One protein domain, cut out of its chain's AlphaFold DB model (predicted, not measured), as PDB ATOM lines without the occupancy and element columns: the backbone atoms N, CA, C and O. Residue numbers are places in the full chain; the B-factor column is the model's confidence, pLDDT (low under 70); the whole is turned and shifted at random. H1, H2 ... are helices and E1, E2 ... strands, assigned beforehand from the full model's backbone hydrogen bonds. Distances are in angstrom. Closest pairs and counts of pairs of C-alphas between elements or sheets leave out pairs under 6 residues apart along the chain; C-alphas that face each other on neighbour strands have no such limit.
ATOM      1  N   ILE A  14      55.616  64.751 143.135       59.44
ATOM      2  CA  ILE A  14      55.090  63.493 143.638       59.44
ATOM      3  C   ILE A  14      56.198  62.800 144.424       59.44
ATOM      4  O   ILE A  14      57.284  62.516 143.921       59.44
ATOM      5  N   VAL A  15      55.904  62.542 145.697       56.75
ATOM      6  CA  VAL A  15      56.738  61.727 146.579       56.75
ATOM      7  C   VAL A  15      55.927  60.505 146.951       56.75
ATOM      8  O   VAL A  15      55.082  60.551 147.847       56.75
ATOM      9  N   TYR A  16      56.189  59.402 146.268       62.00
ATOM     10  CA  TYR A  16      55.480  58.164 146.535       62.00
ATOM     11  C   TYR A  16      55.864  57.584 147.911       62.00
ATOM     12  O   TYR A  16      57.013  57.684 148.368       62.00
ATOM     13  N   SER A  17      54.879  57.001 148.593       56.28
ATOM     14  CA  SER A  17      55.036  56.233 149.832       56.28
ATOM     15  C   SER A  17      54.549  54.803 149.620       56.28
ATOM     16  O   SER A  17      53.659  54.562 148.816       56.28
ATOM     17  N   GLN A  18      55.170  53.870 150.334       56.12
ATOM     18  CA  GLN A  18      55.043  52.422 150.191       56.12
ATOM     19  C   GLN A  18      53.599  51.923 150.405       56.12
ATOM     20  O   GLN A  18      53.203  51.667 151.536       56.12
ATOM     21  N   GLN A  19      52.826  51.750 149.335       50.31
ATOM     22  CA  GLN A  19      51.637  50.895 149.320       50.31
ATOM     23  C   GLN A  19      51.726  50.020 148.062       50.31
ATOM     24  O   GLN A  19      51.940  50.538 146.971       50.31
ATOM     25  N   ASP A  20      51.703  48.699 148.267       49.97
ATOM     26  CA  ASP A  20      51.708  47.625 147.260       49.97
ATOM     27  C   ASP A  20      52.846  47.675 146.225       49.97
ATOM     28  O   ASP A  20      52.672  48.049 145.069       49.97
ATOM     29  N   THR A  21      54.056  47.279 146.644       62.72
ATOM     30  CA  THR A  21      55.251  47.332 145.784       62.72
ATOM     31  C   THR A  21      55.692  45.943 145.330       62.72
ATOM     32  O   THR A  21      55.985  45.093 146.178       62.72
ATOM     33  N   ILE A  22      55.863  45.733 144.024       81.12
ATOM     34  CA  ILE A  22      56.586  44.563 143.503       81.12
ATOM     35  C   ILE A  22      58.051  44.685 143.949       81.12
ATOM     36  O   ILE A  22      58.675  45.736 143.780       81.12
ATOM     37  N   GLN A  23      58.599  43.638 144.571       89.94
ATOM     38  CA  GLN A  23      60.007  43.619 144.977       89.94
ATOM     39  C   GLN A  23      60.870  43.028 143.868       89.94
ATOM     40  O   GLN A  23      60.545  41.981 143.316       89.94
ATOM     41  N   ILE A  24      61.987  43.686 143.581       92.00
ATOM     42  CA  ILE A  24      62.929  43.274 142.539       92.00
ATOM     43  C   ILE A  24      64.364  43.583 142.965       92.00
ATOM     44  O   ILE A  24      64.591  44.560 143.677       92.00
ATOM     45  N   LYS A  25      65.339  42.765 142.559       94.06
ATOM     46  CA  LYS A  25      66.759  43.076 142.758       94.06
ATOM     47  C   LYS A  25      67.253  44.015 141.660       94.06
ATOM     48  O   LYS A  25      66.891  43.851 140.502       94.06
ATOM     49  N   TYR A  67      57.631  49.840 142.215       89.31
ATOM     50  CA  TYR A  67      58.603  48.826 142.624       89.31
ATOM     51  C   TYR A  67      59.391  49.261 143.848       89.31
ATOM     52  O   TYR A  67      59.776  50.425 143.986       89.31
ATOM     53  N   LYS A  68      59.710  48.282 144.695       92.44
ATOM     54  CA  LYS A  68      60.798  48.361 145.667       92.44
ATOM     55  C   LYS A  68      62.006  47.649 145.065       92.44
ATOM     56  O   LYS A  68      62.039  46.421 144.998       92.44
ATOM     57  N   VAL A  69      62.991  48.427 144.635       93.81
ATOM     58  CA  VAL A  69      64.224  47.918 144.036       93.81
ATOM     59  C   VAL A  69      65.271  47.740 145.128       93.81
ATOM     60  O   VAL A  69      65.690  48.703 145.769       93.81
ATOM     61  N   ILE A  70      65.659  46.492 145.366       94.94
ATOM     62  CA  ILE A  70      66.644  46.090 146.367       94.94
ATOM     63  C   ILE A  70      68.038  46.165 145.744       94.94
ATOM     64  O   ILE A  70      68.328  45.426 144.803       94.94
ATOM     65  N   ILE A  71      68.887  47.034 146.285       95.56
ATOM     66  CA  ILE A  71      70.276  47.208 145.838       95.56
ATOM     67  C   ILE A  71      71.151  46.145 146.510       95.56
ATOM     68  O   ILE A  71      71.867  45.397 145.855       95.56
ATOM     69  N   ASP A  72      71.023  46.045 147.831       94.12
ATOM     70  CA  ASP A  72      71.743  45.113 148.695       94.12
ATOM     71  C   ASP A  72      70.884  44.785 149.935       94.12
ATOM     72  O   ASP A  72      69.725  45.202 150.033       94.12
ATOM     73  N   ASP A  73      71.421  44.028 150.893       91.25
ATOM     74  CA  ASP A  73      70.692  43.610 152.105       91.25
ATOM     75  C   ASP A  73      70.293  44.777 153.028       91.25
ATOM     76  O   ASP A  73      69.413  44.659 153.890       91.25
ATOM     77  N   TYR A  74      70.933  45.928 152.850       94.06
ATOM     78  CA  TYR A  74      70.827  47.099 153.706       94.06
ATOM     79  C   TYR A  74      70.272  48.322 152.980       94.06
ATOM     80  O   TYR A  74      69.967  49.306 153.654       94.06
ATOM     81  N   SER A  75      70.086  48.262 151.658       95.25
ATOM     82  CA  SER A  75      69.745  49.413 150.826       95.25
ATOM     83  C   SER A  75      68.682  49.091 149.771       95.25
ATOM     84  O   SER A  75      68.718  48.060 149.099       95.25
ATOM     85  N   PHE A  76      67.730  50.004 149.588       94.88
ATOM     86  CA  PHE A  76      66.711  49.909 148.541       94.88
ATOM     87  C   PHE A  76      66.223  51.293 148.112       94.88
ATOM     88  O   PHE A  76      66.392  52.272 148.836       94.88
ATOM     89  N   TYR A  77      65.541  51.374 146.975       93.31
ATOM     90  CA  TYR A  77      64.748  52.546 146.608       93.31
ATOM     91  C   TYR A  77      63.350  52.143 146.153       93.31
ATOM     92  O   TYR A  77      63.105  51.002 145.763       93.31
ATOM     93  N   THR A  78      62.416  53.084 146.221       88.81
ATOM     94  CA  THR A  78      61.065  52.903 145.678       88.81
ATOM     95  C   THR A  78      60.876  53.796 144.468       88.81
ATOM     96  O   THR A  78      61.144  54.995 144.557       88.81
ATOM     97  N   CYS A  79      60.410  53.230 143.360       88.00
ATOM     98  CA  CYS A  79      60.266  53.939 142.095       88.00
ATOM     99  C   CYS A  79      58.980  53.525 141.383       88.00
ATOM    100  O   CYS A  79      58.704  52.333 141.252       88.00
ATOM    101  N   LEU A  80      58.238  54.511 140.876       86.19
ATOM    102  CA  LEU A  80      57.246  54.285 139.833       86.19
ATOM    103  C   LEU A  80      57.989  54.214 138.500       86.19
ATOM    104  O   LEU A  80      58.642  55.187 138.124       86.19
ATOM    105  N   PHE A  81      57.893  53.090 137.801       86.88
ATOM    106  CA  PHE A  81      58.267  53.026 136.396       86.88
ATOM    107  C   PHE A  81      57.018  53.267 135.549       86.88
ATOM    108  O   PHE A  81      56.006  52.594 135.735       86.88
ATOM    109  N   ASN A  82      57.090  54.242 134.645       83.38
ATOM    110  CA  ASN A  82      56.042  54.544 133.671       83.38
ATOM    111  C   ASN A  82      56.629  54.345 132.275       83.38
ATOM    112  O   ASN A  82      57.578  55.036 131.897       83.38
ATOM    113  N   GLN A  83      56.115  53.366 131.538       84.62
ATOM    114  CA  GLN A  83      56.631  52.920 130.246       84.62
ATOM    115  C   GLN A  83      58.132  52.599 130.292       84.62
ATOM    116  O   GLN A  83      58.872  52.881 129.349       84.62
ATOM    117  N   GLY A  84      58.592  52.020 131.403       86.00
ATOM    118  CA  GLY A  84      59.996  51.712 131.652       86.00
ATOM    119  C   GLY A  84      60.876  52.929 131.931       86.00
ATOM    120  O   GLY A  84      62.094  52.803 131.886       86.00
ATOM    121  N   LEU A  85      60.321  54.103 132.233       84.38
ATOM    122  CA  LEU A  85      61.085  55.288 132.630       84.38
ATOM    123  C   LEU A  85      60.924  55.579 134.125       84.38
ATOM    124  O   LEU A  85      59.839  55.441 134.685       84.38
ATOM    125  N   LYS A  86      62.015  56.022 134.761       83.81
ATOM    126  CA  LYS A  86      62.027  56.529 136.146       83.81
ATOM    127  C   LYS A  86      61.405  57.929 136.267       83.81
ATOM    128  O   LYS A  86      60.991  58.327 137.351       83.81
ATOM    129  N   SER A  87      61.351  58.681 135.169       75.19
ATOM    130  CA  SER A  87      60.594  59.931 135.060       75.19
ATOM    131  C   SER A  87      59.244  59.644 134.396       75.19
ATOM    132  O   SER A  87      59.211  58.807 133.491       75.19
ATOM    133  N   PRO A  88      58.141  60.302 134.793       65.00
ATOM    134  CA  PRO A  88      56.874  60.174 134.084       65.00
ATOM    135  C   PRO A  88      57.053  60.504 132.594       65.00
ATOM    136  O   PRO A  88      57.577  61.562 132.247       65.00
ATOM    137  N   SER A  89      56.594  59.617 131.706       57.81
ATOM    138  CA  SER A  89      56.614  59.864 130.254       57.81
ATOM    139  C   SER A  89      55.653  60.985 129.838       57.81
ATOM    140  O   SER A  89      55.785  61.561 128.759       57.81
ATOM    141  N   LYS A  90      54.686  61.301 130.709       58.34
ATOM    142  CA  LYS A  90      53.703  62.381 130.594       58.34
ATOM    143  C   LYS A  90      53.459  62.978 131.982       58.34
ATOM    144  O   LYS A  90      53.372  62.226 132.951       58.34
ATOM    145  N   GLY A  91      53.314  64.300 132.060       61.34
ATOM    146  CA  GLY A  91      52.959  65.015 133.289       61.34
ATOM    147  C   GLY A  91      53.870  66.201 133.597       61.34
ATOM    148  O   GLY A  91      54.988  66.294 133.087       61.34
ATOM    149  N   ASP A  92      53.369  67.079 134.463       63.91
ATOM    150  CA  ASP A  92      54.029  68.325 134.869       63.91
ATOM    151  C   ASP A  92      54.745  68.205 136.216       63.91
ATOM    152  O   ASP A  92      55.222  69.199 136.756       63.91
ATOM    153  N   ASP A  93      54.851  66.990 136.755       70.25
ATOM    154  CA  ASP A  93      55.356  66.762 138.102       70.25
ATOM    155  C   ASP A  93      56.847  66.433 138.155       70.25
ATOM    156  O   ASP A  93      57.363  65.627 137.378       70.25
ATOM    157  N   ASN A  94      57.536  66.988 139.155       76.94
ATOM    158  CA  ASN A  94      58.847  66.468 139.537       76.94
ATOM    159  C   ASN A  94      58.660  65.102 140.204       76.94
ATOM    160  O   ASN A  94      57.839  64.965 141.118       76.94
ATOM    161  N   ASN A  95      59.472  64.121 139.821       84.62
ATOM    162  CA  ASN A  95      59.529  62.835 140.503       84.62
ATOM    163  C   ASN A  95      60.775  62.758 141.387       84.62
ATOM    164  O   ASN A  95      61.898  62.926 140.904       84.62
ATOM    165  N   ILE A  96      60.578  62.492 142.680       89.25
ATOM    166  CA  ILE A  96      61.674  62.308 143.636       89.25
ATOM    167  C   ILE A  96      61.747  60.843 144.048       89.25
ATOM    168  O   ILE A  96      60.873  60.330 144.751       89.25
ATOM    169  N   ILE A  97      62.843  60.191 143.668       91.50
ATOM    170  CA  ILE A  97      63.172  58.832 144.093       91.50
ATOM    171  C   ILE A  97      64.027  58.914 145.349       91.50
ATOM    172  O   ILE A  97      65.060  59.584 145.385       91.50
ATOM    173  N   LYS A  98      63.588  58.202 146.385       92.62
ATOM    174  CA  LYS A  98      64.255  58.141 147.684       92.62
ATOM    175  C   LYS A  98      64.973  56.811 147.817       92.62
ATOM    176  O   LYS A  98      64.368  55.756 147.611       92.62
ATOM    177  N   TYR A  99      66.233  56.885 148.211       95.12
ATOM    178  CA  TYR A  99      67.069  55.732 148.492       95.12
ATOM    179  C   TYR A  99      67.247  55.616 149.996       95.12
ATOM    180  O   TYR A  99      67.646  56.567 150.676       95.12
ATOM    181  N   TYR A 100      66.940  54.434 150.495       93.94
ATOM    182  CA  TYR A 100      66.931  54.078 151.896       93.94
ATOM    183  C   TYR A 100      68.117  53.176 152.190       93.94
ATOM    184  O   TYR A 100      68.390  52.254 151.425       93.94
ATOM    185  N   ARG A 101      68.786  53.412 153.316       94.44
ATOM    186  CA  ARG A 101      69.841  52.539 153.831       94.44
ATOM    187  C   ARG A 101      69.712  52.389 155.336       94.44
ATOM    188  O   ARG A 101      69.371  53.347 156.027       94.44
ATOM    189  N   LYS A 102      70.005  51.200 155.852       93.19
ATOM    190  CA  LYS A 102      70.223  50.969 157.284       93.19
ATOM    191  C   LYS A 102      71.716  50.729 157.530       93.19
ATOM    192  O   LYS A 102      72.385  50.097 156.720       93.19
ATOM    193  N   LYS A 103      72.257  51.259 158.629       89.00
ATOM    194  CA  LYS A 103      73.696  51.137 158.950       89.00
ATOM    195  C   LYS A 103      74.071  49.776 159.539       89.00
ATOM    196  O   LYS A 103      75.224  49.375 159.466       89.00
ATOM    197  N   GLN A 104      73.097  49.092 160.131       90.31
ATOM    198  CA  GLN A 104      73.232  47.794 160.787       90.31
ATOM    199  C   GLN A 104      71.890  47.043 160.703       90.31
ATOM    200  O   GLN A 104      70.867  47.695 160.458       90.31
ATOM    201  N   PRO A 105      71.859  45.708 160.888       87.56
ATOM    202  CA  PRO A 105      70.663  44.884 160.682       87.56
ATOM    203  C   PRO A 105      69.399  45.396 161.377       87.56
ATOM    204  O   PRO A 105      68.352  45.437 160.726       87.56
ATOM    205  N   ASP A 106      69.544  45.863 162.619       88.56
ATOM    206  CA  ASP A 106      68.447  46.282 163.502       88.56
ATOM    207  C   ASP A 106      68.177  47.798 163.491       88.56
ATOM    208  O   ASP A 106      67.336  48.299 164.238       88.56
ATOM    209  N   ALA A 107      68.899  48.568 162.671       90.06
ATOM    210  CA  ALA A 107      68.653  50.003 162.550       90.06
ATOM    211  C   ALA A 107      67.428  50.302 161.678       90.06
ATOM    212  O   ALA A 107      67.107  49.582 160.731       90.06
ATOM    213  N   LYS A 108      66.781  51.438 161.958       89.38
ATOM    214  CA  LYS A 108      65.765  52.003 161.066       89.38
ATOM    215  C   LYS A 108      66.411  52.429 159.744       89.38
ATOM    216  O   LYS A 108      67.563  52.859 159.715       89.38
ATOM    217  N   TYR A 109      65.649  52.329 158.658       90.00
ATOM    218  CA  TYR A 109      66.061  52.875 157.369       90.00
ATOM    219  C   TYR A 109      66.082  54.404 157.416       90.00
ATOM    220  O   TYR A 109      65.121  55.036 157.853       90.00
ATOM    221  N   GLU A 110      67.157  54.986 156.901       91.81
ATOM    222  CA  GLU A 110      67.323  56.423 156.712       91.81
ATOM    223  C   GLU A 110      67.402  56.721 155.213       91.81
ATOM    224  O   GLU A 110      67.961  55.935 154.443       91.81
ATOM    225  N   ILE A 111      66.851  57.858 154.783       93.38
ATOM    226  CA  ILE A 111      67.050  58.335 153.411       93.38
ATOM    227  C   ILE A 111      68.467  58.890 153.319       93.38
ATOM    228  O   ILE A 111      68.785  59.857 154.009       93.38
ATOM    229  N   TYR A 112      69.291  58.297 152.458       94.31
ATOM    230  CA  TYR A 112      70.680  58.722 152.253       94.31
ATOM    231  C   TYR A 112      70.924  59.298 150.860       94.31
ATOM    232  O   TYR A 112      71.904  60.002 150.661       94.31
ATOM    233  N   LYS A 113      70.042  59.031 149.893       95.69
ATOM    234  CA  LYS A 113      70.172  59.547 148.531       95.69
ATOM    235  C   LYS A 113      68.820  59.959 147.961       95.69
ATOM    236  O   LYS A 113      67.794  59.337 148.252       95.69
ATOM    237  N   LEU A 114      68.835  61.016 147.152       95.25
ATOM    238  CA  LEU A 114      67.686  61.478 146.374       95.25
ATOM    239  C   LEU A 114      68.075  61.590 144.902       95.25
ATOM    240  O   LEU A 114      69.080  62.234 144.601       95.25
ATOM    241  N   ASP A 115      67.232  61.059 144.018       94.12
ATOM    242  CA  ASP A 115      67.228  61.425 142.599       94.12
ATOM    243  C   ASP A 115      65.983  62.259 142.302       94.12
ATOM    244  O   ASP A 115      64.884  61.936 142.752       94.12
ATOM    245  N   ILE A 116      66.154  63.330 141.536       91.12
ATOM    246  CA  ILE A 116      65.115  64.294 141.189       91.12
ATOM    247  C   ILE A 116      65.045  64.382 139.671       91.12
ATOM    248  O   ILE A 116      65.938  64.935 139.020       91.12
ATOM    249  N   TYR A 117      63.967  63.830 139.131       87.44
ATOM    250  CA  TYR A 117      63.628  63.899 137.720       87.44
ATOM    251  C   TYR A 117      62.643  65.044 137.523       87.44
ATOM    252  O   TYR A 117      61.579  65.084 138.141       87.44
ATOM    253  N   PHE A 118      63.029  65.993 136.680       80.94
ATOM    254  CA  PHE A 118      62.145  67.060 136.239       80.94
ATOM    255  C   PHE A 118      61.209  66.546 135.133       80.94
ATOM    256  O   PHE A 118      61.570  65.595 134.430       80.94
ATOM    257  N   PRO A 119      60.044  67.189 134.944       73.31
ATOM    258  CA  PRO A 119      59.166  66.932 133.813       73.31
ATOM    259  C   PRO A 119      59.897  66.882 132.469       73.31
ATOM    260  O   PRO A 119      60.840  67.643 132.224       73.31
ATOM    261  N   ILE A 120      59.420  66.012 131.572       71.25
ATOM    262  CA  ILE A 120      60.072  65.748 130.283       71.25
ATOM    263  C   ILE A 120      60.255  67.018 129.443       71.25
ATOM    264  O   ILE A 120      61.288  67.172 128.814       71.25
ATOM    265  N   PHE A 121      59.348  67.993 129.492       67.75
ATOM    266  CA  PHE A 121      59.493  69.239 128.725       67.75
ATOM    267  C   PHE A 121      60.603  70.178 129.236       67.75
ATOM    268  O   PHE A 121      60.945  71.138 128.551       67.75
ATOM    269  N   ILE A 122      61.177  69.932 130.421       71.56
ATOM    270  CA  ILE A 122      62.255  70.761 130.991       71.56
ATOM    271  C   ILE A 122      63.623  70.213 130.610       71.56
ATOM    272  O   ILE A 122      64.495  70.967 130.183       71.56
ATOM    273  N   THR A 123      63.835  68.915 130.825       68.56
ATOM    274  CA  THR A 123      65.142  68.275 130.611       68.56
ATOM    275  C   THR A 123      65.169  67.393 129.375       68.56
ATOM    276  O   THR A 123      66.196  66.771 129.120       68.56
ATOM    277  N   ASN A 124      64.055  67.275 128.649       69.81
ATOM    278  CA  ASN A 124      63.851  66.252 127.623       69.81
ATOM    279  C   ASN A 124      64.168  64.838 128.146       69.81
ATOM    280  O   ASN A 124      64.604  63.983 127.392       69.81
ATOM    281  N   ASN A 125      64.034  64.614 129.465       71.00
ATOM    282  CA  ASN A 125      64.470  63.412 130.189       71.00
ATOM    283  C   ASN A 125      65.961  63.030 129.987       71.00
ATOM    284  O   ASN A 125      66.386  61.938 130.358       71.00
ATOM    285  N   GLU A 126      66.789  63.943 129.470       78.94
ATOM    286  CA  GLU A 126      68.215  63.702 129.207       78.94
ATOM    287  C   GLU A 126      69.048  63.711 130.485       78.94
ATOM    288  O   GLU A 126      70.086  63.051 130.557       78.94
ATOM    289  N   THR A 127      68.607  64.464 131.495       87.25
ATOM    290  CA  THR A 127      69.321  64.588 132.765       87.25
ATOM    291  C   THR A 127      68.392  64.561 133.971       87.25
ATOM    292  O   THR A 127      67.225  64.961 133.902       87.25
ATOM    293  N   TYR A 128      68.953  64.145 135.103       90.62
ATOM    294  CA  TYR A 128      68.344  64.224 136.427       90.62
ATOM    295  C   TYR A 128      69.348  64.780 137.440       90.62
ATOM    296  O   TYR A 128      70.554  64.849 137.180       90.62
ATOM    297  N   TYR A 129      68.855  65.216 138.597       92.12
ATOM    298  CA  TYR A 129      69.699  65.716 139.680       92.12
ATOM    299  C   TYR A 129      69.775  64.688 140.799       92.12
ATOM    300  O   TYR A 129      68.751  64.161 141.213       92.12
ATOM    301  N   THR A 130      70.970  64.426 141.319       95.69
ATOM    302  CA  THR A 130      71.178  63.440 142.383       95.69
ATOM    303  C   THR A 130      72.066  63.968 143.499       95.69
ATOM    304  O   THR A 130      72.935  64.818 143.280       95.69
ATOM    305  N   THR A 131      71.850  63.469 144.710       95.94
ATOM    306  CA  THR A 131      72.726  63.685 145.860       95.94
ATOM    307  C   THR A 131      72.863  62.377 146.628       95.94
ATOM    308  O   THR A 131      71.865  61.803 147.050       95.94
ATOM    309  N   ASP A 132      74.097  61.893 146.769       93.12
ATOM    310  CA  ASP A 132      74.378  60.544 147.286       93.12
ATOM    311  C   ASP A 132      74.564  60.489 148.816       93.12
ATOM    312  O   ASP A 132      74.651  59.402 149.375       93.12
ATOM    313  N   ASP A 133      74.594  61.653 149.482       89.75
ATOM    314  CA  ASP A 133      74.791  61.817 150.934       89.75
ATOM    315  C   ASP A 133      73.760  62.802 151.524       89.75
ATOM    316  O   ASP A 133      74.069  63.761 152.249       89.75
ATOM    317  N   PHE A 134      72.501  62.615 151.140       94.44
ATOM    318  CA  PHE A 134      71.383  63.394 151.639       94.44
ATOM    319  C   PHE A 134      71.210  63.219 153.152       94.44
ATOM    320  O   PHE A 134      71.204  62.117 153.688       94.44
ATOM    321  N   SER A 135      70.985  64.335 153.842       92.31
ATOM    322  CA  SER A 135      70.493  64.347 155.216       92.31
ATOM    323  C   SER A 135      69.724  65.633 155.457       92.31
ATOM    324  O   SER A 135      70.173  66.709 155.062       92.31
ATOM    325  N   CYS A 136      68.608  65.549 156.175       91.75
ATOM    326  CA  CYS A 136      67.812  66.711 156.573       91.75
ATOM    327  C   CYS A 136      68.583  67.686 157.477       91.75
ATOM    328  O   CYS A 136      68.259  68.872 157.537       91.75
ATOM    329  N   ASN A 137      69.638  67.205 158.139       91.00
ATOM    330  CA  ASN A 137      70.477  68.006 159.028       91.00
ATOM    331  C   ASN A 137      71.596  68.742 158.276       91.00
ATOM    332  O   ASN A 137      72.152  69.722 158.786       91.00
ATOM    333  N   ASN A 138      71.915  68.317 157.049       92.81
ATOM    334  CA  ASN A 138      72.960  68.947 156.256       92.81
ATOM    335  C   ASN A 138      72.496  70.323 155.768       92.81
ATOM    336  O   ASN A 138      71.467  70.469 155.112       92.81
ATOM    337  N   ARG A 139      73.290  71.359 156.064       92.75
ATOM    338  CA  ARG A 139      73.067  72.728 155.557       92.75
ATOM    339  C   ARG A 139      73.703  72.965 154.192       92.75
ATOM    340  O   ARG A 139      73.349  73.924 153.511       92.75
ATOM    341  N   LYS A 140      74.675  72.136 153.812       93.44
ATOM    342  CA  LYS A 140      75.364  72.158 152.522       93.44
ATOM    343  C   LYS A 140      75.435  70.727 152.008       93.44
ATOM    344  O   LYS A 140      75.800  69.843 152.774       93.44
ATOM    345  N   ILE A 141      75.097  70.528 150.745       94.12
ATOM    346  CA  ILE A 141      75.110  69.228 150.073       94.12
ATOM    347  C   ILE A 141      75.751  69.369 148.691       94.12
ATOM    348  O   ILE A 141      75.838  70.473 148.135       94.12
ATOM    349  N   ILE A 142      76.201  68.246 148.140       94.56
ATOM    350  CA  ILE A 142      76.666  68.150 146.758       94.56
ATOM    351  C   ILE A 142      75.521  67.577 145.930       94.56
ATOM    352  O   ILE A 142      74.995  66.514 146.255       94.56
ATOM    353  N   VAL A 143      75.146  68.291 144.870       94.81
ATOM    354  CA  VAL A 143      74.144  67.849 143.898       94.81
ATOM    355  C   VAL A 143      74.824  67.713 142.545       94.81
ATOM    356  O   VAL A 143      75.486  68.644 142.088       94.81
ATOM    357  N   ARG A 144      74.669  66.564 141.897       94.50
ATOM    358  CA  ARG A 144      75.197  66.281 140.559       94.50
ATOM    359  C   ARG A 144      74.051  66.314 139.559       94.50
ATOM    360  O   ARG A 144      72.978  65.812 139.866       94.50
ATOM    361  N   ASN A 145      74.269  66.908 138.392       91.81
ATOM    362  CA  ASN A 145      73.394  66.708 137.241       91.81
ATOM    363  C   ASN A 145      74.011  65.597 136.390       91.81
ATOM    364  O   ASN A 145      75.202  65.645 136.077       91.81
ATOM    365  N   VAL A 146      73.222  64.569 136.114       92.62
ATOM    366  CA  VAL A 146      73.686  63.298 135.563       92.62
ATOM    367  C   VAL A 146      72.867  62.981 134.327       92.62
ATOM    368  O   VAL A 146      71.649  63.153 134.340       92.62
ATOM    369  N   TYR A 147      73.531  62.510 133.275       87.06
ATOM    370  CA  TYR A 147      72.855  62.007 132.088       87.06
ATOM    371  C   TYR A 147      72.083  60.729 132.416       87.06
ATOM    372  O   TYR A 147      72.665  59.750 132.889       87.06
ATOM    373  N   THR A 148      70.783  60.722 132.123       83.06
ATOM    374  CA  THR A 148      69.863  59.617 132.442       83.06
ATOM    375  C   THR A 148      70.315  58.285 131.839       83.06
ATOM    376  O   THR A 148      70.116  57.237 132.446       83.06
ATOM    377  N   HIS A 149      70.940  58.328 130.659       79.12
ATOM    378  CA  HIS A 149      71.220  57.146 129.840       79.12
ATOM    379  C   HIS A 149      72.620  56.546 130.033       79.12
ATOM    380  O   HIS A 149      72.834  55.386 129.698       79.12
ATOM    381  N   SER A 150      73.578  57.320 130.546       80.69
ATOM    382  CA  SER A 150      74.981  56.896 130.680       80.69
ATOM    383  C   SER A 150      75.509  56.975 132.109       80.69
ATOM    384  O   SER A 150      76.636  56.563 132.366       80.69
ATOM    385  N   ASN A 151      74.733  57.548 133.036       80.62
ATOM    386  CA  ASN A 151      75.174  57.915 134.383       80.62
ATOM    387  C   ASN A 151      76.422  58.816 134.415       80.62
ATOM    388  O   ASN A 151      77.014  59.036 135.474       80.62
ATOM    389  N   GLN A 152      76.815  59.385 133.273       90.44
ATOM    390  CA  GLN A 152      77.903  60.341 133.214       90.44
ATOM    391  C   GLN A 152      77.477  61.628 133.919       90.44
ATOM    392  O   GLN A 152      76.404  62.183 133.671       90.44
ATOM    393  N   ILE A 153      78.348  62.125 134.794       92.75
ATOM    394  CA  ILE A 153      78.141  63.394 135.485       92.75
ATOM    395  C   ILE A 153      78.336  64.521 134.469       92.75
ATOM    396  O   ILE A 153      79.450  64.754 134.003       92.75
ATOM    397  N   PHE A 154      77.252  65.223 134.143       89.06
ATOM    398  CA  PHE A 154      77.292  66.422 133.312       89.06
ATOM    399  C   PHE A 154      77.869  67.604 134.091       89.06
ATOM    400  O   PHE A 154      78.718  68.342 133.599       89.06
ATOM    401  N   ASP A 155      77.422  67.773 135.337       90.25
ATOM    402  CA  ASP A 155      77.810  68.910 136.162       90.25
ATOM    403  C   ASP A 155      77.710  68.589 137.659       90.25
ATOM    404  O   ASP A 155      77.031  67.658 138.091       90.25
ATOM    405  N   THR A 156      78.383  69.387 138.487       93.31
ATOM    406  CA  THR A 156      78.346  69.255 139.952       93.31
ATOM    407  C   THR A 156      78.191  70.616 140.618       93.31
ATOM    408  O   THR A 156      78.896  71.579 140.297       93.31
ATOM    409  N   TYR A 157      77.285  70.681 141.591       92.00
ATOM    410  CA  TYR A 157      76.878  71.889 142.291       92.00
ATOM    411  C   TYR A 157      77.045  71.741 143.803       92.00
ATOM    412  O   TYR A 157      76.663  70.741 144.406       92.00
ATOM    413  N   GLN A 158      77.565  72.795 144.429       92.25
ATOM    414  CA  GLN A 158      77.460  72.986 145.874       92.25
ATOM    415  C   GLN A 158      76.156  73.726 146.169       92.25
ATOM    416  O   GLN A 158      75.966  74.862 145.719       92.25
ATOM    417  N   VAL A 159      75.279  73.083 146.930       93.44
ATOM    418  CA  VAL A 159      73.927  73.556 147.221       93.44
ATOM    419  C   VAL A 159      73.792  73.777 148.720       93.44
ATOM    420  O   VAL A 159      74.237  72.958 149.522       93.44
ATOM    421  N   LYS A 160      73.185  74.892 149.125       94.75
ATOM    422  CA  LYS A 160      72.764  75.089 150.521       94.75
ATOM    423  C   LYS A 160      71.348  74.579 150.632       94.75
ATOM    424  O   LYS A 160      70.484  74.962 149.842       94.75
ATOM    425  N   GLN A 161      71.137  73.768 151.646       95.00
ATOM    426  CA  GLN A 161      69.846  73.224 151.988       95.00
ATOM    427  C   GLN A 161      69.275  73.977 153.186       95.00
ATOM    428  O   GLN A 161      69.975  74.263 154.163       95.00
ATOM    429  N   LYS A 162      67.985  74.295 153.108       94.88
ATOM    430  CA  LYS A 162      67.205  74.848 154.207       94.88
ATOM    431  C   LYS A 162      65.916  74.050 154.346       94.88
ATOM    432  O   LYS A 162      65.095  74.039 153.436       94.88
ATOM    433  N   ILE A 163      65.725  73.428 155.505       92.75
ATOM    434  CA  ILE A 163      64.451  72.806 155.869       92.75
ATOM    435  C   ILE A 163      63.509  73.918 156.333       92.75
ATOM    436  O   ILE A 163      63.807  74.631 157.295       92.75
ATOM    437  N   LYS A 164      62.402  74.114 155.622       91.19
ATOM    438  CA  LYS A 164      61.336  75.049 155.988       91.19
ATOM    439  C   LYS A 164      60.138  74.268 156.535       91.19
ATOM    440  O   LYS A 164      60.180  73.050 156.684       91.19
ATOM    441  N   LYS A 165      59.053  74.976 156.870       87.94
ATOM    442  CA  LYS A 165      57.863  74.371 157.484       87.94
ATOM    443  C   LYS A 165      57.206  73.305 156.594       87.94
ATOM    444  O   LYS A 165      56.765  72.297 157.125       87.94
ATOM    445  N   LYS A 166      57.120  73.540 155.278       88.50
ATOM    446  CA  LYS A 166      56.420  72.655 154.321       88.50
ATOM    447  C   LYS A 166      57.341  72.036 153.263       88.50
ATOM    448  O   LYS A 166      57.012  70.996 152.700       88.50
ATOM    449  N   ASP A 167      58.477  72.664 152.999       92.12
ATOM    450  CA  ASP A 167      59.376  72.341 151.898       92.12
ATOM    451  C   ASP A 167      60.839  72.246 152.352       92.12
ATOM    452  O   ASP A 167      61.252  72.777 153.386       92.12
ATOM    453  N   ILE A 168      61.628  71.555 151.545       93.19
ATOM    454  CA  ILE A 168      63.083  71.571 151.556       93.19
ATOM    455  C   ILE A 168      63.490  72.510 150.422       93.19
ATOM    456  O   ILE A 168      63.149  72.272 149.267       93.19
ATOM    457  N   GLU A 169      64.188  73.596 150.749       94.25
ATOM    458  CA  GLU A 169      64.706  74.546 149.763       94.25
ATOM    459  C   GLU A 169      66.190  74.274 149.523       94.25
ATOM    460  O   GLU A 169      67.018  74.331 150.437       94.25
ATOM    461  N   TRP A 170      66.531  74.034 148.267       93.94
ATOM    462  CA  TRP A 170      67.882  73.974 147.745       93.94
ATOM    463  C   TRP A 170      68.186  75.255 146.996       93.94
ATOM    464  O   TRP A 170      67.452  75.666 146.106       93.94
ATOM    465  N   THR A 171      69.282  75.909 147.348       93.31
ATOM    466  CA  THR A 171      69.741  77.093 146.626       93.31
ATOM    467  C   THR A 171      71.106  76.823 146.006       93.31
ATOM    468  O   THR A 171      72.004  76.282 146.654       93.31
ATOM    469  N   PHE A 172      71.265  77.232 144.753       89.88
ATOM    470  CA  PHE A 172      72.474  77.074 143.951       89.88
ATOM    471  C   PHE A 172      73.200  78.430 143.883       89.88
ATOM    472  O   PHE A 172      72.573  79.447 143.587       89.88
ATOM    473  N   TYR A 173      74.505  78.477 144.198       71.62
ATOM    474  CA  TYR A 173      75.221  79.744 144.474       71.62
ATOM    475  C   TYR A 173      76.400  80.075 143.550       71.62
ATOM    476  O   TYR A 173      77.106  81.053 143.796       71.62
ATOM    477  N   LYS A 174      76.674  79.272 142.518       70.75
ATOM    478  CA  LYS A 174      77.901  79.408 141.708       70.75
ATOM    479  C   LYS A 174      77.614  79.230 140.218       70.75
ATOM    480  O   LYS A 174      77.076  80.138 139.594       70.75
ATOM    481  N   LYS A 175      77.981  78.065 139.666       68.25
ATOM    482  CA  LYS A 175      77.829  77.705 138.247       68.25
ATOM    483  C   LYS A 175      76.384  77.823 137.758       68.25
ATOM    484  O   LYS A 175      76.160  78.191 136.616       68.25
ATOM    485  N   SER A 176      75.436  77.566 138.655       68.56
ATOM    486  CA  SER A 176      74.017  77.844 138.481       68.56
ATOM    487  C   SER A 176      73.536  78.720 139.639       68.56
ATOM    488  O   SER A 176      74.017  78.575 140.772       68.56
ATOM    489  N   LYS A 177      72.625  79.650 139.339       77.50
ATOM    490  CA  LYS A 177      71.937  80.504 140.311       77.50
ATOM    491  C   LYS A 177      70.452  80.211 140.223       77.50
ATOM    492  O   LYS A 177      69.848  80.466 139.191       77.50
ATOM    493  N   GLY A 178      69.878  79.731 141.311       84.38
ATOM    494  CA  GLY A 178      68.466  79.387 141.353       84.38
ATOM    495  C   GLY A 178      68.087  78.776 142.686       84.38
ATOM    496  O   GLY A 178      68.947  78.501 143.533       84.38
ATOM    497  N   LYS A 179      66.787  78.580 142.864       88.88
ATOM    498  CA  LYS A 179      66.225  77.874 144.005       88.88
ATOM    499  C   LYS A 179      65.366  76.736 143.495       88.88
ATOM    500  O   LYS A 179      64.676  76.873 142.500       88.88
ATOM    501  N   PHE A 180      65.404  75.625 144.194       87.50
ATOM    502  CA  PHE A 180      64.528  74.504 143.951       87.50
ATOM    503  C   PHE A 180      63.912  74.121 145.289       87.50
ATOM    504  O   PHE A 180      64.637  73.868 146.249       87.50
ATOM    505  N   SER A 181      62.587  74.154 145.371       89.00
ATOM    506  CA  SER A 181      61.843  73.782 146.572       89.00
ATOM    507  C   SER A 181      61.031  72.538 146.270       89.00
ATOM    508  O   SER A 181      60.341  72.489 145.256       89.00
ATOM    509  N   PHE A 182      61.077  71.563 147.168       89.12
ATOM    510  CA  PHE A 182      60.282  70.341 147.069       89.12
ATOM    511  C   PHE A 182      59.687  69.965 148.432       89.12
ATOM    512  O   PHE A 182      60.180  70.431 149.460       89.12
ATOM    513  N   PRO A 183      58.607  69.164 148.482       88.12
ATOM    514  CA  PRO A 183      57.913  68.843 149.722       88.12
ATOM    515  C   PRO A 183      58.833  68.208 150.768       88.12
ATOM    516  O   PRO A 183      59.616  67.312 150.472       88.12
ATOM    517  N   LYS A 184      58.697  68.651 152.021       89.25
ATOM    518  CA  LYS A 184      59.381  68.047 153.174       89.25
ATOM    519  C   LYS A 184      58.736  66.718 153.595       89.25
ATOM    520  O   LYS A 184      59.428  65.817 154.081       89.25
TER     521      LYS A 184
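What this domain is: This is residues 14 to 25 and 67 to 184 of the 191 residues of an uncharacterized protein of Capnocytophaga sp. CM59 (UniProt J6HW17). One strongly twisted sheet of ten strands runs through the whole domain and hooks round at one end: E1 to E7 make a twisted wall, and E8 bends so that E9 and E10 turn back towards the side of E4 and E5 without closing the ring. A short helix, H1, sits beyond the strand ends at the turn from E5 to E6. The printed part has 130 residues with one named helix and ten named strands, in the chain order E1 E2 E3 E4 E5 H1 E6 E7 E8 E9 E10, which is also the order of the strands across the sheet. The sheet is mixed, since E1 and E2 are parallel and the other neighbours are antiparallel, and the class is mostly strand. The whole is compact, with a radius of gyration of the C-alphas of 14.9 A and spans of 39 by 34 by 30 A.

Where its parts are: E1 takes residues 22 to 25 and begins at C-alpha 22, (56.586, 44.563, 143.503). After the cut come E2, residues 67 to 70, and E3, residues 75 to 81, 18.8 A long. E4, residues 94 to 101, is 22.8 A long, and E5, residues 110 to 117, is 20.7 A long and bends by 51 degrees at residue 113. H1 is residues 120 to 123, with C-alpha 120 at (60.072, 65.748, 130.283). E6 is residues 127 to 131, 13.6 A long, and E7 is residues 140 to 147, 23.0 A long. E8, residues 153 to 163, is the longest strand by residues; it measures 26.3 A and bends by 57 degrees at residue 158. E9, residues 167 to 173, is 19.0 A long. E10, residues 177 to 183, is 20.5 A long and ends at C-alpha 183, (57.913, 68.843, 149.722).

How they stand to each other: E1 and E10 are the edge strands. E1 and E2 are parallel at 28 degrees, with N 70 and O 24 at 2.8 A. E2 to E5 form a meander, each strand the antiparallel neighbour of the one before. In the hairpin of E2 and E3, N 69 and O 77 are 2.8 A apart; in that of E3 and E4, N 100 and O 76 are 2.8 A apart; in that of E4 and E5, N 97 and O 115 are 2.8 A apart. E5 and E6 are antiparallel at 162 degrees, with N 116 and O 129 at 2.7 A. E6 to E10 form a second meander. N 130 and O 144 are 2.8 A apart between E6 and E7, and N 157 and O 143 are 2.8 A apart between E7 and E8. E8 and E9 stand at 128 degrees, with N 162 and O 169 at 2.8 A, and E9 and E10 at 166 degrees, with N 170 and O 180 at 2.8 A. E10 is apart from E4 and from E5. H1 is not on the sheet; it is too short for any O i to N i+4 pair, and its one O i to N i+3 pair is not within hydrogen-bond range.

The domain as a whole: The C-alphas of Asp 106 and Phe 121 are the two farthest apart, 42.6 A, while those of Ile 14 and Lys 184, the first and last printed, are 11.4 A apart. Residues 26 to 66 are cut out, and C-alphas 25 and 67 are 10.0 A apart across the cut. The link from E3 to E4, residues 82 to 93, is long. The mean pLDDT of the printed part is 85.2; residues 14 to 21, 88 to 92, 121, 123 to 124 and 175 to 176 are under 70.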